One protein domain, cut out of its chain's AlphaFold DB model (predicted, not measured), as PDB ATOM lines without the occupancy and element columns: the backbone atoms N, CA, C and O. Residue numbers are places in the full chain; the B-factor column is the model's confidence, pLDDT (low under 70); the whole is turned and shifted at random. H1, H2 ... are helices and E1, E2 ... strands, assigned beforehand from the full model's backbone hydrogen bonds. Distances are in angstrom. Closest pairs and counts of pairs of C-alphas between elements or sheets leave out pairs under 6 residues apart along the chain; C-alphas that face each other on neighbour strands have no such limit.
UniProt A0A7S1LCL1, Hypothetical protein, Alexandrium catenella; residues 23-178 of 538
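AT A GLANCE: This is residues 23 to 178 of the 538 residues of the protein "Hypothetical protein" of Alexandrium catenella (UniProt A0A7S1LCL1). A strongly twisted parallel sheet of four strands, E1 to E4, makes the core, with helices over both of its faces: H1 and H6 on one, H2 and H5 on the other, three layers in all. The end of H6, residues 172 to 178, sticks out, and residues 45 to 69 form a long loop with no named element. The printed part has 156 residues with six named helices and four named strands, in the order H1 E1 H2 E2 H3 H4 E3 H5 E4 H6; the sheet's order is E1 E2 E3 E4, and the class is mixed, helices and strands. The whole is compact, with a radius of gyration of the C-alphas of 14.9 A and spans of 44 by 44 by 30 A.

IN THESE COORDINATES: Find C-alpha 23 at (16.289, 50.255, -31.032); from there H1 runs to residue 33, 15.3 A. Next come E1, residues 41 to 44, H2, residues 70 to 79, 14.4 A, and E2, residues 82 to 88, 19.4 A, which begins at (7.970, 33.124, -40.609). Read on through H3, residues 93 to 100, H4, residues 102 to 105, and E3, residues 112 to 118, 18.8 A. Then come H5, residues 127 to 142, 22.8 A, E4, residues 147 to 150, and H6, residues 156 to 178, 33.1 A, ending at (18.364, 14.042, -44.626).

HOW THE PARTS SIT: Look across the sheet: N 42 and O 82 of E1 and E2 are 2.8 A apart, N 85 and O 114 of E2 and E3 2.8 A, and N 117 and O 149 of E3 and E4 2.8 A, each within hydrogen-bond range. Three strand-helix-strand units, parallel neighbour strands with helices between them along the chain, have right-handed crossovers: E1, H2, E2; E2, H3 H4, E3; and E3, H5, E4. H1 is over E2 at a height over the sheet of 7.4 A; the closest C-alphas are those of Ala 26 and Pro 86, 5.2 A. On the same face H6 is over E2 and E3, slantwise to the strands at 49 degrees to E3 on the local plane; C-alphas 112 and 167 are the closest of E3 and H6, 6.6 A. On the opposite face H5 is over E4, along the strands. H3 only grazes the sheet with residues 93 to 97. H2 and H4 only just touch, with 3 pairs of C-alphas within 8 A, the closest Val 73 and Cys 104 at 6.8 A. Every O i to N i+4 pair is within hydrogen-bond range in H1, H3, H5 and H6, and 5 of 6 in H2; H4 is too short for such a pair.

THE WHOLE: The C-alphas of Gly 52 and Gln 178 are the two farthest apart, 46.3 A. The printed part has no cut; its one long link is E1 to H2, 25 residues. Mean pLDDT of the printed part is 83.9, and residues 78 to 80 and 106 to 109 are under 70.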
ATOM      1  N   GLN A  23      17.693  50.589 -31.271       87.31
ATOM      2  CA  GLN A  23      16.289  50.255 -31.032       87.31
ATOM      3  C   GLN A  23      15.356  51.121 -31.887       87.31
ATOM      4  O   GLN A  23      14.448  50.592 -32.524       87.31
ATOM      5  N   LEU A  24      15.596  52.435 -31.957       89.19
ATOM      6  CA  LEU A  24      14.791  53.343 -32.782       89.19
ATOM      7  C   LEU A  24      14.890  53.005 -34.277       89.19
ATOM      8  O   LEU A  24      13.891  53.071 -34.992       89.19
ATOM      9  N   LEU A  25      16.072  52.594 -34.742       90.56
ATOM     10  CA  LEU A  25      16.287  52.135 -36.114       90.56
ATOM     11  C   LEU A  25      15.482  50.859 -36.420       90.56
ATOM     12  O   LEU A  25      14.800  50.781 -37.445       90.56
ATOM     13  N   ALA A  26      15.516  49.881 -35.512       91.00
ATOM     14  CA  ALA A  26      14.768  48.634 -35.637       91.00
ATOM     15  C   ALA A  26      13.242  48.863 -35.595       91.00
ATOM     16  O   ALA A  26      12.503  48.271 -36.383       91.00
ATOM     17  N   GLU A  27      12.769  49.753 -34.717       92.62
ATOM     18  CA  GLU A  27      11.362  50.161 -34.631       92.62
ATOM     19  C   GLU A  27      10.910  50.908 -35.898       92.62
ATOM     20  O   GLU A  27       9.821  50.640 -36.412       92.62
ATOM     21  N   GLY A  28      11.752  51.783 -36.458       91.56
ATOM     22  CA  GLY A  28      11.490  52.466 -37.728       91.56
ATOM     23  C   GLY A  28      11.321  51.491 -38.894       91.56
ATOM     24  O   GLY A  28      10.353  51.589 -39.653       91.56
ATOM     25  N   PHE A  29      12.207  50.495 -38.994       93.12
ATOM     26  CA  PHE A  29      12.078  49.409 -39.966       93.12
ATOM     27  C   PHE A  29      10.782  48.611 -39.762       93.12
ATOM     28  O   PHE A  29      10.025  48.395 -40.710       93.12
ATOM     29  N   ALA A  30      10.490  48.209 -38.520       91.94
ATOM     30  CA  ALA A  30       9.291  47.447 -38.186       91.94
ATOM     31  C   ALA A  30       8.007  48.208 -38.548       91.94
ATOM     32  O   ALA A  30       7.096  47.625 -39.136       91.94
ATOM     33  N   ALA A  31       7.944  49.508 -38.250       90.75
ATOM     34  CA  ALA A  31       6.805  50.361 -38.570       90.75
ATOM     35  C   ALA A  31       6.595  50.526 -40.083       90.75
ATOM     36  O   ALA A  31       5.451  50.551 -40.537       90.75
ATOM     37  N   ALA A  32       7.677  50.600 -40.863       90.12
ATOM     38  CA  ALA A  32       7.608  50.678 -42.321       90.12
ATOM     39  C   ALA A  32       7.167  49.347 -42.961       90.12
ATOM     40  O   ALA A  32       6.367  49.344 -43.896       90.12
ATOM     41  N   ALA A  33       7.634  48.216 -42.428       88.88
ATOM     42  CA  ALA A  33       7.331  46.890 -42.960       88.88
ATOM     43  C   ALA A  33       5.933  46.370 -42.559       88.88
ATOM     44  O   ALA A  33       5.253  45.705 -43.351       88.88
ATOM     45  N   ALA A  34       5.471  46.676 -41.342       85.44
ATOM     46  CA  ALA A  34       4.260  46.104 -40.745       85.44
ATOM     47  C   ALA A  34       2.967  46.220 -41.581       85.44
ATOM     48  O   ALA A  34       2.254  45.217 -41.677       85.44
ATOM     49  N   PRO A  35       2.648  47.363 -42.230       80.25
ATOM     50  CA  PRO A  35       1.399  47.520 -42.979       80.25
ATOM     51  C   PRO A  35       1.269  46.557 -44.158       80.25
ATOM     52  O   PRO A  35       0.157  46.265 -44.599       80.25
ATOM     53  N   GLY A  36       2.395  46.077 -44.690       71.56
ATOM     54  CA  GLY A  36       2.388  45.308 -45.916       71.56
ATOM     55  C   GLY A  36       2.705  43.833 -45.755       71.56
ATOM     56  O   GLY A  36       2.233  43.088 -46.599       71.56
ATOM     57  N   VAL A  37       3.435  43.372 -44.732       73.00
ATOM     58  CA  VAL A  37       3.975  41.988 -44.635       73.00
ATOM     59  C   VAL A  37       2.943  40.841 -44.618       73.00
ATOM     60  O   VAL A  37       3.320  39.678 -44.763       73.00
ATOM     61  N   GLY A  38       1.641  41.133 -44.555       72.44
ATOM     62  CA  GLY A  38       0.572  40.136 -44.684       72.44
ATOM     63  C   GLY A  38       0.415  39.247 -43.444       72.44
ATOM     64  O   GLY A  38       0.850  39.600 -42.350       72.44
ATOM     65  N   ARG A  39      -0.259  38.096 -43.589       73.38
ATOM     66  CA  ARG A  39      -0.495  37.158 -42.469       73.38
ATOM     67  C   ARG A  39       0.647  36.163 -42.249       73.38
ATOM     68  O   ARG A  39       0.692  35.562 -41.185       73.38
ATOM     69  N   ASP A  40       1.566  36.028 -43.199       78.75
ATOM     70  CA  ASP A  40       2.558  34.946 -43.196       78.75
ATOM     71  C   ASP A  40       3.837  35.274 -42.415       78.75
ATOM     72  O   ASP A  40       4.550  34.347 -42.024       78.75
ATOM     73  N   ILE A  41       4.109  36.562 -42.163       87.62
ATOM     74  CA  ILE A  41       5.307  37.052 -41.468       87.62
ATOM     75  C   ILE A  41       4.903  37.760 -40.171       87.62
ATOM     76  O   ILE A  41       4.039  38.638 -40.169       87.62
ATOM     77  N   ALA A  42       5.518  37.387 -39.049       88.81
ATOM     78  CA  ALA A  42       5.426  38.087 -37.767       88.81
ATOM     79  C   ALA A  42       6.645  38.974 -37.565       88.81
ATOM     80  O   ALA A  42       7.748  38.452 -37.582       88.81
ATOM     81  N   ILE A  43       6.468  40.276 -37.338       91.06
ATOM     82  CA  ILE A  43       7.584  41.124 -36.910       91.06
ATOM     83  C   ILE A  43       7.595  41.122 -35.388       91.06
ATOM     84  O   ILE A  43       6.611  41.528 -34.769       91.06
ATOM     85  N   VAL A  44       8.680  40.636 -34.797       90.81
ATOM     86  CA  VAL A  44       8.840  40.533 -33.347       90.81
ATOM     87  C   VAL A  44       9.995  41.418 -32.910       90.81
ATOM     88  O   VAL A  44      11.115  41.256 -33.384       90.81
ATOM     89  N   MET A  45       9.723  42.332 -31.985       90.62
ATOM     90  CA  MET A  45      10.733  43.204 -31.402       90.62
ATOM     91  C   MET A  45      11.373  42.547 -30.171       90.62
ATOM     92  O   MET A  45      10.663  41.938 -29.364       90.62
ATOM     93  N   PRO A  46      12.698  42.696 -29.987       86.25
ATOM     94  CA  PRO A  46      13.428  42.153 -28.839       86.25
ATOM     95  C   PRO A  46      13.040  42.808 -27.506       86.25
ATOM     96  O   PRO A  46      13.098  42.169 -26.455       86.25
ATOM     97  N   ARG A  47      12.645  44.086 -27.546       86.06
ATOM     98  CA  ARG A  47      12.353  44.936 -26.384       86.06
ATOM     99  C   ARG A  47      10.942  45.525 -26.464       86.06
ATOM    100  O   ARG A  47      10.356  45.537 -27.549       86.06
ATOM    101  N   PRO A  48      10.394  46.030 -25.339       86.81
ATOM    102  CA  PRO A  48       9.153  46.791 -25.357       86.81
ATOM    103  C   PRO A  48       9.230  47.983 -26.313       86.81
ATOM    104  O   PRO A  48      10.260  48.652 -26.395       86.81
ATOM    105  N   TRP A  49       8.122  48.253 -27.000       89.75
ATOM    106  CA  TRP A  49       8.008  49.361 -27.948       89.75
ATOM    107  C   TRP A  49       8.243  50.713 -27.255       89.75
ATOM    108  O   TRP A  49       7.600  51.001 -26.243       89.75
ATOM    109  N   SER A  50       9.155  51.538 -27.781       85.19
ATOM    110  CA  SER A  50       9.643  52.735 -27.083       85.19
ATOM    111  C   SER A  50       8.584  53.825 -26.875       85.19
ATOM    112  O   SER A  50       8.608  54.518 -25.855       85.19
ATOM    113  N   ALA A  51       7.642  53.986 -27.813       81.69
ATOM    114  CA  ALA A  51       6.681  55.088 -27.811       81.69
ATOM    115  C   ALA A  51       5.259  54.632 -28.176       81.69
ATOM    116  O   ALA A  51       4.933  54.406 -29.342       81.69
ATOM    117  N   GLY A  52       4.381  54.554 -27.170       80.50
ATOM    118  CA  GLY A  52       2.970  54.199 -27.350       80.50
ATOM    119  C   GLY A  52       2.747  52.702 -27.574       80.50
ATOM    120  O   GLY A  52       3.477  51.869 -27.045       80.50
ATOM    121  N   ALA A  53       1.699  52.359 -28.327       82.00
ATOM    122  CA  ALA A  53       1.412  50.978 -28.703       82.00
ATOM    123  C   ALA A  53       2.108  50.625 -30.032       82.00
ATOM    124  O   ALA A  53       2.121  51.466 -30.936       82.00
ATOM    125  N   PRO A  54       2.641  49.397 -30.183       86.06
ATOM    126  CA  PRO A  54       3.247  48.967 -31.435       86.06
ATOM    127  C   PRO A  54       2.215  48.970 -32.581       86.06
ATOM    128  O   PRO A  54       1.026  48.714 -32.346       86.06
ATOM    129  N   PRO A  55       2.641  49.233 -33.832       86.31
ATOM    130  CA  PRO A  55       1.775  49.159 -35.002       86.31
ATOM    131  C   PRO A  55       1.125  47.783 -35.161       86.31
ATOM    132  O   PRO A  55       1.687  46.751 -34.788       86.31
ATOM    133  N   GLN A  56      -0.050  47.747 -35.793       82.12
ATOM    134  CA  GLN A  56      -0.724  46.487 -36.088       82.12
ATOM    135  C   GLN A  56       0.181  45.582 -36.939       82.12
ATOM    136  O   GLN A  56       0.586  45.955 -38.034       82.12
ATOM    137  N   GLY A  57       0.471  44.377 -36.441       79.94
ATOM    138  CA  GLY A  57       1.341  43.410 -37.118       79.94
ATOM    139  C   GLY A  57       2.744  43.285 -36.519       79.94
ATOM    140  O   GLY A  57       3.407  42.290 -36.827       79.94
ATOM    141  N   VAL A  58       3.135  44.215 -35.638       88.31
ATOM    142  CA  VAL A  58       4.350  44.156 -34.815       88.31
ATOM    143  C   VAL A  58       4.004  43.635 -33.423       88.31
ATOM    144  O   VAL A  58       3.035  44.078 -32.807       88.31
ATOM    145  N   PHE A  59       4.809  42.708 -32.918       88.81
ATOM    146  CA  PHE A  59       4.686  42.159 -31.575       88.81
ATOM    147  C   PHE A  59       5.910  42.538 -30.755       88.81
ATOM    148  O   PHE A  59       7.038  42.370 -31.206       88.81
ATOM    149  N   ALA A  60       5.691  43.034 -29.547       88.00
ATOM    150  CA  ALA A  60       6.743  43.416 -28.619       88.00
ATOM    151  C   ALA A  60       6.310  43.039 -27.194       88.00
ATOM    152  O   ALA A  60       5.103  43.025 -26.926       88.00
ATOM    153  N   PRO A  61       7.246  42.750 -26.275       85.56
ATOM    154  CA  PRO A  61       6.931  42.609 -24.856       85.56
ATOM    155  C   PRO A  61       6.210  43.853 -24.307       85.56
ATOM    156  O   PRO A  61       6.482  44.978 -24.735       85.56
ATOM    157  N   GLY A  62       5.294  43.673 -23.352       81.50
ATOM    158  CA  GLY A  62       4.624  44.796 -22.693       81.50
ATOM    159  C   GLY A  62       5.586  45.656 -21.853       81.50
ATOM    160  O   GLY A  62       6.699  45.225 -21.541       81.50
ATOM    161  N   PRO A  63       5.179  46.867 -21.426       76.38
ATOM    162  CA  PRO A  63       6.005  47.714 -20.567       76.38
ATOM    163  C   PRO A  63       6.412  46.978 -19.281       76.38
ATOM    164  O   PRO A  63       5.557  46.513 -18.529       76.38
ATOM    165  N   GLY A  64       7.719  46.855 -19.033       70.81
ATOM    166  CA  GLY A  64       8.262  46.131 -17.875       70.81
ATOM    167  C   GLY A  64       8.234  44.600 -17.987       70.81
ATOM    168  O   GLY A  64       8.603  43.923 -17.029       70.81
ATOM    169  N   GLN A  65       7.820  44.043 -19.129       74.69
ATOM    170  CA  GLN A  65       7.898  42.610 -19.406       74.69
ATOM    171  C   GLN A  65       9.169  42.269 -20.183       74.69
ATOM    172  O   GLN A  65       9.581  42.977 -21.098       74.69
ATOM    173  N   GLU A  66       9.766  41.135 -19.832       71.00
ATOM    174  CA  GLU A  66      10.992  40.636 -20.457       71.00
ATOM    175  C   GLU A  66      10.750  39.635 -21.597       71.00
ATOM    176  O   GLU A  66      11.680  39.297 -22.327       71.00
ATOM    177  N   ARG A  67       9.523  39.116 -21.727       79.31
ATOM    178  CA  ARG A  67       9.133  38.079 -22.693       79.31
ATOM    179  C   ARG A  67       7.798  38.432 -23.339       79.31
ATOM    180  O   ARG A  67       7.004  39.162 -22.749       79.31
ATOM    181  N   LEU A  68       7.552  37.876 -24.525       81.75
ATOM    182  CA  LEU A  68       6.224  37.888 -25.139       81.75
ATOM    183  C   LEU A  68       5.241  37.089 -24.280       81.75
ATOM    184  O   LEU A  68       5.605  36.060 -23.703       81.75
ATOM    185  N   ASP A  69       3.996  37.549 -24.213       81.81
ATOM    186  CA  ASP A  69       2.948  36.817 -23.519       81.81
ATOM    187  C   ASP A  69       2.620  35.493 -24.250       81.81
ATOM    188  O   ASP A  69       2.702  35.421 -25.483       81.81
ATOM    189  N   PRO A  70       2.261  34.422 -23.517       78.94
ATOM    190  CA  PRO A  70       1.994  33.112 -24.114       78.94
ATOM    191  C   PRO A  70       0.884  33.113 -25.173       78.94
ATOM    192  O   PRO A  70       0.959  32.342 -26.131       78.94
ATOM    193  N   ASP A  71      -0.119  33.984 -25.037       79.06
ATOM    194  CA  ASP A  71      -1.232  34.083 -25.985       79.06
ATOM    195  C   ASP A  71      -0.771  34.693 -27.320       79.06
ATOM    196  O   ASP A  71      -1.140  34.208 -28.392       79.06
ATOM    197  N   THR A  72       0.117  35.690 -27.279       81.44
ATOM    198  CA  THR A  72       0.794  36.262 -28.449       81.44
ATOM    199  C   THR A  72       1.698  35.237 -29.122       81.44
ATOM    200  O   THR A  72       1.658  35.095 -30.346       81.44
ATOM    201  N   VAL A  73       2.468  34.465 -28.349       79.81
ATOM    202  CA  VAL A  73       3.305  33.375 -28.884       79.81
ATOM    203  C   VAL A  73       2.450  32.333 -29.614       79.81
ATOM    204  O   VAL A  73       2.774  31.934 -30.738       79.81
ATOM    205  N   ALA A  74       1.319  31.937 -29.024       76.56
ATOM    206  CA  ALA A  74       0.375  31.011 -29.643       76.56
ATOM    207  C   ALA A  74      -0.288  31.605 -30.899       76.56
ATOM    208  O   ALA A  74      -0.485  30.903 -31.896       76.56
ATOM    209  N   ALA A  75      -0.603  32.903 -30.903       77.50
ATOM    210  CA  ALA A  75      -1.170  33.594 -32.059       77.50
ATOM    211  C   ALA A  75      -0.184  33.701 -33.234       77.50
ATOM    212  O   ALA A  75      -0.602  33.589 -34.390       77.50
ATOM    213  N   ILE A  76       1.109  33.895 -32.951       78.81
ATOM    214  CA  ILE A  76       2.182  33.900 -33.954       78.81
ATOM    215  C   ILE A  76       2.338  32.496 -34.549       78.81
ATOM    216  O   ILE A  76       2.194  32.332 -35.760       78.81
ATOM    217  N   SER A  77       2.523  31.489 -33.693       72.75
ATOM    218  CA  SER A  77       2.820  30.108 -34.108       72.75
ATOM    219  C   SER A  77       1.650  29.422 -34.832       72.75
ATOM    220  O   SER A  77       1.847  28.580 -35.695       72.75
ATOM    221  N   SER A  78       0.397  29.777 -34.518       69.62
ATOM    222  CA  SER A  78      -0.786  29.138 -35.129       69.62
ATOM    223  C   SER A  78      -1.198  29.708 -36.490       69.62
ATOM    224  O   SER A  78      -2.020  29.103 -37.182       69.62
ATOM    225  N   ARG A  79      -0.702  30.894 -36.866       65.12
ATOM    226  CA  ARG A  79      -1.192  31.633 -38.044       65.12
ATOM    227  C   ARG A  79      -0.106  32.119 -38.993       65.12
ATOM    228  O   ARG A  79      -0.467  32.543 -40.089       65.12
ATOM    229  N   ARG A  80       1.169  32.120 -38.591       69.50
ATOM    230  CA  ARG A  80       2.269  32.703 -39.371       69.50
ATOM    231  C   ARG A  80       3.355  31.667 -39.611       69.50
ATOM    232  O   ARG A  80       3.561  30.781 -38.798       69.50
ATOM    233  N   SER A  81       4.032  31.778 -40.750       76.69
ATOM    234  CA  SER A  81       4.991  30.770 -41.214       76.69
ATOM    235  C   SER A  81       6.452  31.221 -41.109       76.69
ATOM    236  O   SER A  81       7.365  30.407 -41.267       76.69
ATOM    237  N   SER A  82       6.666  32.512 -40.839       87.88
ATOM    238  CA  SER A  82       7.970  33.124 -40.609       87.88
ATOM    239  C   SER A  82       7.874  34.197 -39.526       87.88
ATOM    240  O   SER A  82       6.901  34.950 -39.462       87.88
ATOM    241  N   VAL A  83       8.900  34.293 -38.695       89.81
ATOM    242  CA  VAL A  83       9.105  35.346 -37.704       89.81
ATOM    243  C   VAL A  83      10.335  36.125 -38.133       89.81
ATOM    244  O   VAL A  83      11.379  35.536 -38.375       89.81
ATOM    245  N   LEU A  84      10.205  37.438 -38.244       91.50
ATOM    246  CA  LEU A  84      11.286  38.354 -38.545       91.50
ATOM    247  C   LEU A  84      11.588  39.179 -37.300       91.50
ATOM    248  O   LEU A  84      10.688  39.801 -36.736       91.50
ATOM    249  N   VAL A  85      12.852  39.202 -36.902       92.75
ATOM    250  CA  VAL A  85      13.323  39.954 -35.743       92.75
ATOM    251  C   VAL A  85      14.246  41.073 -36.219       92.75
ATOM    252  O   VAL A  85      15.366  40.794 -36.639       92.75
ATOM    253  N   PRO A  86      13.795  42.335 -36.220       93.06
ATOM    254  CA  PRO A  86      14.633  43.483 -36.548       93.06
ATOM    255  C   PRO A  86      15.665  43.749 -35.447       93.06
ATOM    256  O   PRO A  86      15.295  43.903 -34.284       93.06
ATOM    257  N   CYS A  87      16.945  43.837 -35.803       90.31
ATOM    258  CA  CYS A  87      18.036  44.206 -34.896       90.31
ATOM    259  C   CYS A  87      19.070  45.062 -35.633       90.31
ATOM    260  O   CYS A  87      19.481  44.732 -36.744       90.31
ATOM    261  N   ALA A  88      19.538  46.140 -35.009       88.94
ATOM    262  CA  ALA A  88      20.629  46.929 -35.572       88.94
ATOM    263  C   ALA A  88      21.973  46.178 -35.477       88.94
ATOM    264  O   ALA A  88      22.193  45.349 -34.586       88.94
ATOM    265  N   ILE A  89      22.912  46.483 -36.379       84.62
ATOM    266  CA  ILE A  89      24.242  45.845 -36.393       84.62
ATOM    267  C   ILE A  89      25.026  46.004 -35.079       84.62
ATOM    268  O   ILE A  89      25.740  45.079 -34.690       84.62
ATOM    269  N   ASP A  90      24.821  47.097 -34.347       81.94
ATOM    270  CA  ASP A  90      25.569  47.413 -33.122       81.94
ATOM    271  C   ASP A  90      24.772  47.254 -31.822       81.94
ATOM    272  O   ASP A  90      25.325  47.440 -30.739       81.94
ATOM    273  N   ASP A  91      23.501  46.854 -31.901       82.19
ATOM    274  CA  ASP A  91      22.711  46.546 -30.703       82.19
ATOM    275  C   ASP A  91      22.899  45.063 -30.330       82.19
ATOM    276  O   ASP A  91      22.790  44.224 -31.227       82.19
ATOM    277  N   PRO A  92      23.189  44.704 -29.060       78.62
ATOM    278  CA  PRO A  92      23.341  43.312 -28.603       78.62
ATOM    279  C   PRO A  92      22.013  42.537 -28.469       78.62
ATOM    280  O   PRO A  92      21.952  41.496 -27.808       78.62
ATOM    281  N   ASP A  93      20.938  43.033 -29.077       81.56
ATOM    282  CA  ASP A  93      19.594  42.467 -28.969       81.56
ATOM    283  C   ASP A  93      19.482  41.028 -29.491       81.56
ATOM    284  O   ASP A  93      18.592  40.294 -29.056       81.56
ATOM    285  N   GLU A  94      20.414  40.562 -30.334       79.94
ATOM    286  CA  GLU A  94      20.426  39.171 -30.795       79.94
ATOM    287  C   GLU A  94      20.456  38.148 -29.651       79.94
ATOM    288  O   GLU A  94      19.818  37.096 -29.744       79.94
ATOM    289  N   GLN A  95      21.155  38.457 -28.556       80.75
ATOM    290  CA  GLN A  95      21.280  37.553 -27.415       80.75
ATOM    291  C   GLN A  95      19.989  37.525 -26.591       80.75
ATOM    292  O   GLN A  95      19.535  36.457 -26.178       80.75
ATOM    293  N   VAL A  96      19.347  38.684 -26.425       81.75
ATOM    294  CA  VAL A  96      18.051  38.807 -25.742       81.75
ATOM    295  C   VAL A  96      17.007  37.942 -26.446       81.75
ATOM    296  O   VAL A  96      16.283  37.177 -25.807       81.75
ATOM    297  N   VAL A  97      16.960  38.016 -27.775       80.00
ATOM    298  CA  VAL A  97      16.024  37.237 -28.593       80.00
ATOM    299  C   VAL A  97      16.324  35.745 -28.477       80.00
ATOM    300  O   VAL A  97      15.401  34.951 -28.283       80.00
ATOM    301  N   ALA A  98      17.599  35.362 -28.545       79.69
ATOM    302  CA  ALA A  98      18.016  33.972 -28.445       79.69
ATOM    303  C   ALA A  98      17.635  33.317 -27.112       79.69
ATOM    304  O   ALA A  98      17.182  32.177 -27.086       79.69
ATOM    305  N   GLU A  99      17.766  34.038 -26.002       81.94
ATOM    306  CA  GLU A  99      17.482  33.496 -24.671       81.94
ATOM    307  C   GLU A  99      15.987  33.522 -24.318       81.94
ATOM    308  O   GLU A  99      15.509  32.688 -23.542       81.94
ATOM    309  N   ARG A 100      15.233  34.491 -24.854       81.25
ATOM    310  CA  ARG A 100      13.876  34.809 -24.371       81.25
ATOM    311  C   ARG A 100      12.768  34.534 -25.383       81.25
ATOM    312  O   ARG A 100      11.653  34.209 -24.975       81.25
ATOM    313  N   ILE A 101      13.054  34.652 -26.678       78.56
ATOM    314  CA  ILE A 101      12.060  34.546 -27.754       78.56
ATOM    315  C   ILE A 101      12.212  33.219 -28.503       78.56
ATOM    316  O   ILE A 101      11.211  32.526 -28.677       78.56
ATOM    317  N   ILE A 102      13.433  32.812 -28.875       83.06
ATOM    318  CA  ILE A 102      13.663  31.555 -29.613       83.06
ATOM    319  C   ILE A 102      13.071  30.334 -28.891       83.06
ATOM    320  O   ILE A 102      12.333  29.591 -29.540       83.06
ATOM    321  N   PRO A 103      13.271  30.113 -27.574       81.94
ATOM    322  CA  PRO A 103      12.707  28.947 -26.895       81.94
ATOM    323  C   PRO A 103      11.176  28.906 -26.965       81.94
ATOM    324  O   PRO A 103      10.595  27.832 -27.111       81.94
ATOM    325  N   CYS A 104      10.529  30.074 -26.939       76.06
ATOM    326  CA  CYS A 104       9.078  30.209 -27.056       76.06
ATOM    327  C   CYS A 104       8.565  29.870 -28.468       76.06
ATOM    328  O   CYS A 104       7.422  29.449 -28.604       76.06
ATOM    329  N   MET A 105       9.403  30.024 -29.498       73.25
ATOM    330  CA  MET A 105       9.078  29.720 -30.901       73.25
ATOM    331  C   MET A 105       9.526  28.310 -31.327       73.25
ATOM    332  O   MET A 105       8.943  27.714 -32.225       73.25
ATOM    333  N   SER A 106      10.527  27.742 -30.646       59.66
ATOM    334  CA  SER A 106      11.191  26.475 -30.997       59.66
ATOM    335  C   SER A 106      10.316  25.215 -30.907       59.66
ATOM    336  O   SER A 106      10.720  24.143 -31.359       59.66
ATOM    337  N   GLY A 107       9.121  25.320 -30.316       59.56
ATOM    338  CA  GLY A 107       8.175  24.208 -30.190       59.56
ATOM    339  C   GLY A 107       7.466  23.836 -31.496       59.56
ATOM    340  O   GLY A 107       6.962  22.718 -31.609       59.56
ATOM    341  N   ASP A 108       7.440  24.738 -32.482       65.19
ATOM    342  CA  ASP A 108       6.784  24.519 -33.769       65.19
ATOM    343  C   ASP A 108       7.807  24.331 -34.896       65.19
ATOM    344  O   ASP A 108       8.570  25.229 -35.239       65.19
ATOM    345  N   LYS A 109       7.789  23.152 -35.527       64.62
ATOM    346  CA  LYS A 109       8.687  22.805 -36.640       64.62
ATOM    347  C   LYS A 109       8.345  23.522 -37.951       64.62
ATOM    348  O   LYS A 109       9.058  23.338 -38.935       64.62
ATOM    349  N   HIS A 110       7.244  24.270 -37.997       70.94
ATOM    350  CA  HIS A 110       6.756  24.939 -39.204       70.94
ATOM    351  C   HIS A 110       7.004  26.453 -39.230       70.94
ATOM    352  O   HIS A 110       6.760  27.082 -40.264       70.94
ATOM    353  N   THR A 111       7.526  27.020 -38.140       80.69
ATOM    354  CA  THR A 111       7.831  28.447 -38.018       80.69
ATOM    355  C   THR A 111       9.323  28.698 -38.247       80.69
ATOM    356  O   THR A 111      10.159  28.139 -37.549       80.69
ATOM    357  N   CYS A 112       9.657  29.550 -39.222       87.25
ATOM    358  CA  CYS A 112      11.041  29.938 -39.524       87.25
ATOM    359  C   CYS A 112      11.398  31.272 -38.850       87.25
ATOM    360  O   CYS A 112      10.732  32.274 -39.111       87.25
ATOM    361  N   VAL A 113      12.428  31.303 -38.004       89.75
ATOM    362  CA  VAL A 113      12.864  32.489 -37.253       89.75
ATOM    363  C   VAL A 113      14.076  33.127 -37.929       89.75
ATOM    364  O   VAL A 113      15.186  32.597 -37.904       89.75
ATOM    365  N   LEU A 114      13.856  34.300 -38.513       91.19
ATOM    366  CA  LEU A 114      14.829  35.077 -39.266       91.19
ATOM    367  C   LEU A 114      15.219  36.338 -38.504       91.19
ATOM    368  O   LEU A 114      14.363  37.049 -37.975       91.19
ATOM    369  N   MET A 115      16.505  36.666 -38.519       92.25
ATOM    370  CA  MET A 115      16.988  37.960 -38.037       92.25
ATOM    371  C   MET A 115      17.109  38.942 -39.208       92.25
ATOM    372  O   MET A 115      17.747  38.618 -40.204       92.25
ATOM    373  N   ALA A 116      16.545  40.144 -39.099       93.31
ATOM    374  CA  ALA A 116      16.824  41.261 -40.003       93.31
ATOM    375  C   ALA A 116      17.900  42.153 -39.379       93.31
ATOM    376  O   ALA A 116      17.629  42.878 -38.424       93.31
ATOM    377  N   LEU A 117      19.118  42.090 -39.915       92.50
ATOM    378  CA  LEU A 117      20.247  42.895 -39.464       92.50
ATOM    379  C   LEU A 117      20.237  44.249 -40.181       92.50
ATOM    380  O   LEU A 117      20.583  44.309 -41.354       92.50
ATOM    381  N   ILE A 118      19.846  45.317 -39.491       92.12
ATOM    382  CA  ILE A 118      19.602  46.642 -40.085       92.12
ATOM    383  C   ILE A 118      20.813  47.550 -39.896       92.12
ATOM    384  O   ILE A 118      21.413  47.583 -38.812       92.12
ATOM    385  N   PHE A 119      21.160  48.308 -40.936       90.88
ATOM    386  CA  PHE A 119      22.271  49.249 -40.890       90.88
ATOM    387  C   PHE A 119      21.814  50.701 -40.701       90.88
ATOM    388  O   PHE A 119      20.772  51.106 -41.219       90.88
ATOM    389  N   PRO A 120      22.589  51.520 -39.967       86.00
ATOM    390  CA  PRO A 120      22.374  52.958 -39.942       86.00
ATOM    391  C   PRO A 120      22.535  53.562 -41.349       86.00
ATOM    392  O   PRO A 120      23.392  53.112 -42.121       86.00
ATOM    393  N   PRO A 121      21.765  54.607 -41.692       82.75
ATOM    394  CA  PRO A 121      21.900  55.274 -42.981       82.75
ATOM    395  C   PRO A 121      23.306  55.871 -43.143       82.75
ATOM    396  O   PRO A 121      23.790  56.588 -42.271       82.75
ATOM    397  N   GLY A 122      23.944  55.607 -44.287       80.06
ATOM    398  CA  GLY A 122      25.266  56.150 -44.619       80.06
ATOM    399  C   GLY A 122      26.464  55.314 -44.157       80.06
ATOM    400  O   GLY A 122      27.579  55.828 -44.173       80.06
ATOM    401  N   ILE A 123      26.268  54.050 -43.761       81.94
ATOM    402  CA  ILE A 123      27.383  53.139 -43.463       81.94
ATOM    403  C   ILE A 123      28.214  52.844 -44.731       81.94
ATOM    404  O   ILE A 123      27.665  52.505 -45.781       81.94
ATOM    405  N   GLU A 124      29.542  52.957 -44.647       80.25
ATOM    406  CA  GLU A 124      30.448  52.536 -45.724       80.25
ATOM    407  C   GLU A 124      30.834  51.059 -45.548       80.25
ATOM    408  O   GLU A 124      31.263  50.633 -44.477       80.25
ATOM    409  N   LEU A 125      30.698  50.255 -46.610       81.50
ATOM    410  CA  LEU A 125      31.041  48.826 -46.605       81.50
ATOM    411  C   LEU A 125      32.548  48.600 -46.805       81.50
ATOM    412  O   LEU A 125      32.990  48.053 -47.818       81.50
ATOM    413  N   ASP A 126      33.348  49.024 -45.833       88.00
ATOM    414  CA  ASP A 126      34.792  48.794 -45.809       88.00
ATOM    415  C   ASP A 126      35.166  47.379 -45.308       88.00
ATOM    416  O   ASP A 126      34.318  46.525 -45.020       88.00
ATOM    417  N   HIS A 127      36.468  47.068 -45.260       85.44
ATOM    418  CA  HIS A 127      36.921  45.740 -44.831       85.44
ATOM    419  C   HIS A 127      36.568  45.455 -43.360       85.44
ATOM    420  O   HIS A 127      36.219  44.319 -43.022       85.44
ATOM    421  N   GLU A 128      36.633  46.469 -42.498       84.88
ATOM    422  CA  GLU A 128      36.330  46.342 -41.074       84.88
ATOM    423  C   GLU A 128      34.843  46.043 -40.847       84.88
ATOM    424  O   GLU A 128      34.498  45.085 -40.151       84.88
ATOM    425  N   THR A 129      33.963  46.777 -41.523       83.06
ATOM    426  CA  THR A 129      32.511  46.580 -41.500       83.06
ATOM    427  C   THR A 129      32.131  45.207 -42.046       83.06
ATOM    428  O   THR A 129      31.350  44.494 -41.419       83.06
ATOM    429  N   ASN A 130      32.753  44.755 -43.141       85.75
ATOM    430  CA  ASN A 130      32.537  43.401 -43.659       85.75
ATOM    431  C   ASN A 130      32.933  42.310 -42.649       85.75
ATOM    432  O   ASN A 130      32.179  41.359 -42.436       85.75
ATOM    433  N   ASN A 131      34.081  42.451 -41.977       86.06
ATOM    434  CA  ASN A 131      34.499  41.499 -40.942       86.06
ATOM    435  C   ASN A 131      33.526  41.491 -39.753       86.06
ATOM    436  O   ASN A 131      33.213  40.421 -39.217       86.06
ATOM    437  N   ARG A 132      33.005  42.661 -39.365       84.44
ATOM    438  CA  ARG A 132      31.977  42.791 -38.321       84.44
ATOM    439  C   ARG A 132      30.680  42.089 -38.721       84.44
ATOM    440  O   ARG A 132      30.159  41.314 -37.919       84.44
ATOM    441  N   ILE A 133      30.208  42.275 -39.957       85.69
ATOM    442  CA  ILE A 133      29.012  41.603 -40.492       85.69
ATOM    443  C   ILE A 133      29.195  40.085 -40.465       85.69
ATOM    444  O   ILE A 133      28.349  39.388 -39.914       85.69
ATOM    445  N   ILE A 134      30.311  39.561 -40.982       86.38
ATOM    446  CA  ILE A 134      30.588  38.112 -41.011       86.38
ATOM    447  C   ILE A 134      30.624  37.529 -39.593       86.38
ATOM    448  O   ILE A 134      30.050  36.466 -39.328       86.38
ATOM    449  N   THR A 135      31.280  38.234 -38.669       86.62
ATOM    450  CA  THR A 135      31.385  37.815 -37.266       86.62
ATOM    451  C   THR A 135      30.012  37.809 -36.593       86.62
ATOM    452  O   THR A 135      29.658  36.843 -35.915       86.62
ATOM    453  N   LYS A 136      29.202  38.854 -36.805       86.00
ATOM    454  CA  LYS A 136      27.848  38.950 -36.244       86.00
ATOM    455  C   LYS A 136      26.905  37.915 -36.866       86.00
ATOM    456  O   LYS A 136      26.232  37.219 -36.116       86.00
ATOM    457  N   TYR A 137      26.940  37.724 -38.182       87.62
ATOM    458  CA  TYR A 137      26.175  36.698 -38.899       87.62
ATOM    459  C   TYR A 137      26.455  35.293 -38.342       87.62
ATOM    460  O   TYR A 137      25.534  34.580 -37.951       87.62
ATOM    461  N   SER A 138      27.736  34.925 -38.212       84.44
ATOM    462  CA  SER A 138      28.143  33.609 -37.693       84.44
ATOM    463  C   SER A 138      27.671  33.378 -36.255       84.44
ATOM    464  O   SER A 138      27.221  32.287 -35.907       84.44
ATOM    465  N   ARG A 139      27.745  34.418 -35.418       85.94
ATOM    466  CA  ARG A 139      27.266  34.383 -34.034       85.94
ATOM    467  C   ARG A 139      25.749  34.217 -33.959       85.94
ATOM    468  O   ARG A 139      25.296  33.388 -33.181       85.94
ATOM    469  N   ILE A 140      24.982  34.949 -34.770       87.88
ATOM    470  CA  ILE A 140      23.514  34.855 -34.794       87.88
ATOM    471  C   ILE A 140      23.069  33.437 -35.176       87.88
ATOM    472  O   ILE A 140      22.244  32.856 -34.478       87.88
ATOM    473  N   LEU A 141      23.663  32.824 -36.203       85.06
ATOM    474  CA  LEU A 141      23.346  31.430 -36.545       85.06
ATOM    475  C   LEU A 141      23.674  30.457 -35.401       85.06
ATOM    476  O   LEU A 141      22.920  29.523 -35.137       85.06
ATOM    477  N   GLY A 142      24.767  30.700 -34.672       83.38
ATOM    478  CA  GLY A 142      25.136  29.914 -33.490       83.38
ATOM    479  C   GLY A 142      24.152  30.020 -32.317       83.38
ATOM    480  O   GLY A 142      24.158  29.152 -31.448       83.38
ATOM    481  N   LEU A 143      23.299  31.049 -32.296       84.31
ATOM    482  CA  LEU A 143      22.292  31.283 -31.257       84.31
ATOM    483  C   LEU A 143      20.948  30.581 -31.531       84.31
ATOM    484  O   LEU A 143      20.064  30.621 -30.678       84.31
ATOM    485  N   GLY A 144      20.795  29.919 -32.684       82.12
ATOM    486  CA  GLY A 144      19.598  29.137 -33.023       82.12
ATOM    487  C   GLY A 144      18.598  29.829 -33.952       82.12
ATOM    488  O   GLY A 144      17.475  29.350 -34.079       82.12
ATOM    489  N   PHE A 145      18.981  30.934 -34.597       87.94
ATOM    490  CA  PHE A 145      18.220  31.502 -35.715       87.94
ATOM    491  C   PHE A 145      18.378  30.645 -36.973       87.94
ATOM    492  O   PHE A 145      19.442  30.065 -37.196       87.94
ATOM    493  N   ASP A 146      17.349  30.611 -37.820       88.25
ATOM    494  CA  ASP A 146      17.369  29.813 -39.048       88.25
ATOM    495  C   ASP A 146      18.201  30.464 -40.165       88.25
ATOM    496  O   ASP A 146      18.894  29.765 -40.904       88.25
ATOM    497  N   ASP A 147      18.126  31.794 -40.301       90.94
ATOM    498  CA  ASP A 147      18.921  32.589 -41.248       90.94
ATOM    499  C   ASP A 147      18.927  34.083 -40.849       90.94
ATOM    500  O   ASP A 147      18.152  34.528 -39.992       90.94
ATOM    501  N   VAL A 148      19.805  34.872 -41.472       92.06
ATOM    502  CA  VAL A 148      19.934  36.320 -41.254       92.06
ATOM    503  C   VAL A 148      19.813  37.065 -42.580       92.06
ATOM    504  O   VAL A 148      20.611  36.879 -43.496       92.06
ATOM    505  N   LEU A 149      18.842  37.970 -42.660       92.81
ATOM    506  CA  LEU A 149      18.703  38.930 -43.747       92.81
ATOM    507  C   LEU A 149      19.585  40.143 -43.444       92.81
ATOM    508  O   LEU A 149      19.359  40.846 -42.458       92.81
ATOM    509  N   VAL A 150      20.599  40.378 -44.274       91.25
ATOM    510  CA  VAL A 150      21.528  41.505 -44.121       91.25
ATOM    511  C   VAL A 150      20.967  42.727 -44.840       91.25
ATOM    512  O   VAL A 150      20.750  42.673 -46.047       91.25
ATOM    513  N   ASP A 151      20.730  43.792 -44.078       90.69
ATOM    514  CA  ASP A 151      20.166  45.082 -44.491       90.69
ATOM    515  C   ASP A 151      18.979  44.969 -45.467       90.69
ATOM    516  O   ASP A 151      19.030  45.459 -46.599       90.69
ATOM    517  N   PRO A 152      17.906  44.249 -45.083       92.50
ATOM    518  CA  PRO A 152      16.768  44.057 -45.965       92.50
ATOM    519  C   PRO A 152      16.016  45.373 -46.182       92.50
ATOM    520  O   PRO A 152      15.883  46.193 -45.276       92.50
ATOM    521  N   SER A 153      15.431  45.535 -47.367       90.44
ATOM    522  CA  SER A 153      14.503  46.632 -47.639       90.44
ATOM    523  C   SER A 153      13.243  46.511 -46.767       90.44
ATOM    524  O   SER A 153      12.684  45.412 -46.658       90.44
ATOM    525  N   PRO A 154      12.752  47.611 -46.163       88.50
ATOM    526  CA  PRO A 154      11.483  47.615 -45.438       88.50
ATOM    527  C   PRO A 154      10.270  47.558 -46.379       88.50
ATOM    528  O   PRO A 154       9.140  47.446 -45.902       88.50
ATOM    529  N   GLU A 155      10.469  47.644 -47.703       90.25
ATOM    530  CA  GLU A 155       9.377  47.555 -48.666       90.25
ATOM    531  C   GLU A 155       8.708  46.166 -48.592       90.25
ATOM    532  O   GLU A 155       9.371  45.138 -48.767       90.25
ATOM    533  N   PRO A 156       7.381  46.091 -48.376       85.69
ATOM    534  CA  PRO A 156       6.712  44.827 -48.077       85.69
ATOM    535  C   PRO A 156       6.878  43.720 -49.121       85.69
ATOM    536  O   PRO A 156       6.967  42.543 -48.766       85.69
ATOM    537  N   ASP A 157       6.890  44.074 -50.408       86.38
ATOM    538  CA  ASP A 157       7.051  43.113 -51.501       86.38
ATOM    539  C   ASP A 157       8.476  42.557 -51.580       86.38
ATOM    540  O   ASP A 157       8.662  41.363 -51.832       86.38
ATOM    541  N   GLU A 158       9.483  43.396 -51.341       89.25
ATOM    542  CA  GLU A 158      10.888  42.985 -51.288       89.25
ATOM    543  C   GLU A 158      11.159  42.107 -50.071       89.25
ATOM    544  O   GLU A 158      11.740  41.026 -50.205       89.25
ATOM    545  N   LEU A 159      10.645  42.506 -48.908       89.69
ATOM    546  CA  LEU A 159      10.824  41.772 -47.663       89.69
ATOM    547  C   LEU A 159      10.169  40.385 -47.701       89.69
ATOM    548  O   LEU A 159      10.753  39.404 -47.230       89.69
ATOM    549  N   ARG A 160       8.983  40.270 -48.320       87.94
ATOM    550  CA  ARG A 160       8.334  38.973 -48.577       87.94
ATOM    551  C   ARG A 160       9.181  38.070 -49.459       87.94
ATOM    552  O   ARG A 160       9.304  36.882 -49.161       87.94
ATOM    553  N   ARG A 161       9.758  38.611 -50.538       88.31
ATOM    554  CA  ARG A 161      10.632  37.838 -51.430       88.31
ATOM    555  C   ARG A 161      11.873  37.352 -50.690       88.31
ATOM    556  O   ARG A 161      12.161  36.162 -50.752       88.31
ATOM    557  N   ALA A 162      12.556  38.235 -49.961       89.38
ATOM    558  CA  ALA A 162      13.751  37.887 -49.191       89.38
ATOM    559  C   ALA A 162      13.459  36.786 -48.155       89.38
ATOM    560  O   ALA A 162      14.113  35.745 -48.149       89.38
ATOM    561  N   THR A 163      12.394  36.959 -47.369       88.75
ATOM    562  CA  THR A 163      11.934  35.977 -46.372       88.75
ATOM    563  C   THR A 163      11.579  34.629 -47.012       88.75
ATOM    564  O   THR A 163      11.980  33.571 -46.523       88.75
ATOM    565  N   GLY A 164      10.857  34.650 -48.138       88.69
ATOM    566  CA  GLY A 164      10.477  33.441 -48.868       88.69
ATOM    567  C   GLY A 164      11.672  32.680 -49.451       88.69
ATOM    568  O   GLY A 164      11.680  31.446 -49.435       88.69
ATOM    569  N   ILE A 165      12.697  33.398 -49.924       88.38
ATOM    570  CA  ILE A 165      13.948  32.807 -50.418       88.38
ATOM    571  C   ILE A 165      14.692  32.108 -49.276       88.38
ATOM    572  O   ILE A 165      14.994  30.920 -49.414       88.38
ATOM    573  N   SER A 166      14.928  32.789 -48.148       88.81
ATOM    574  CA  SER A 166      15.622  32.202 -46.988       88.81
ATOM    575  C   SER A 166      14.916  30.948 -46.474       88.81
ATOM    576  O   SER A 166      15.543  29.900 -46.316       88.81
ATOM    577  N   LYS A 167      13.586  30.993 -46.334       87.12
ATOM    578  CA  LYS A 167      12.791  29.823 -45.934       87.12
ATOM    579  C   LYS A 167      12.945  28.648 -46.908       87.12
ATOM    580  O   LYS A 167      13.172  27.513 -46.493       87.12
ATOM    581  N   SER A 168      12.863  28.915 -48.211       87.69
ATOM    582  CA  SER A 168      13.006  27.875 -49.240       87.69
ATOM    583  C   SER A 168      14.408  27.251 -49.234       87.69
ATOM    584  O   SER A 168      14.549  26.038 -49.418       87.69
ATOM    585  N   MET A 169      15.452  28.056 -49.002       85.25
ATOM    586  CA  MET A 169      16.827  27.566 -48.868       85.25
ATOM    587  C   MET A 169      17.000  26.668 -47.640       85.25
ATOM    588  O   MET A 169      17.634  25.614 -47.747       85.25
ATOM    589  N   LEU A 170      16.409  27.037 -46.500       84.12
ATOM    590  CA  LEU A 170      16.425  26.229 -45.279       84.12
ATOM    591  C   LEU A 170      15.774  24.856 -45.504       84.12
ATOM    592  O   LEU A 170      16.380  23.824 -45.207       84.12
ATOM    593  N   GLU A 171      14.579  24.824 -46.105       85.69
ATOM    594  CA  GLU A 171      13.873  23.576 -46.418       85.69
ATOM    595  C   GLU A 171      14.690  22.668 -47.350       85.69
ATOM    596  O   GLU A 171      14.774  21.452 -47.144       85.69
ATOM    597  N   LEU A 172      15.327  23.251 -48.370       85.94
ATOM    598  CA  LEU A 172      16.162  22.514 -49.316       85.94
ATOM    599  C   LEU A 172      17.425  21.950 -48.649       85.94
ATOM    600  O   LEU A 172      17.779  20.791 -48.881       85.94
ATOM    601  N   ASN A 173      18.079  22.728 -47.784       82.62
ATOM    602  CA  ASN A 173      19.236  22.278 -47.011       82.62
ATOM    603  C   ASN A 173      18.874  21.144 -46.043       82.62
ATOM    604  O   ASN A 173      19.613  20.158 -45.968       82.62
ATOM    605  N   GLY A 174      17.718  21.230 -45.377       83.56
ATOM    606  CA  GLY A 174      17.197  20.165 -44.520       83.56
ATOM    607  C   GLY A 174      16.979  18.856 -45.284       83.56
ATOM    608  O   GLY A 174      17.468  17.803 -44.866       83.56
ATOM    609  N   ARG A 175      16.342  18.917 -46.463       85.12
ATOM    610  CA  ARG A 175      16.159  17.742 -47.339       85.12
ATOM    611  C   ARG A 175      17.490  17.152 -47.803       85.12
ATOM    612  O   ARG A 175      17.645  15.934 -47.819       85.12
ATOM    613  N   ARG A 176      18.467  17.998 -48.154       84.25
ATOM    614  CA  ARG A 176      19.805  17.553 -48.572       84.25
ATOM    615  C   ARG A 176      20.534  16.813 -47.449       84.25
ATOM    616  O   ARG A 176      21.097  15.754 -47.702       84.25
ATOM    617  N   MET A 177      20.494  17.340 -46.225       80.00
ATOM    618  CA  MET A 177      21.098  16.691 -45.056       80.00
ATOM    619  C   MET A 177      20.438  15.341 -44.761       80.00
ATOM    620  O   MET A 177      21.121  14.345 -44.541       80.00
ATOM    621  N   GLN A 178      19.107  15.283 -44.821       81.62
ATOM    622  CA  GLN A 178      18.364  14.042 -44.626       81.62
ATOM    623  C   GLN A 178      18.723  12.989 -45.681       81.62
ATOM    624  O   GLN A 178      18.921  11.827 -45.336       81.62
TER     625      GLN A 178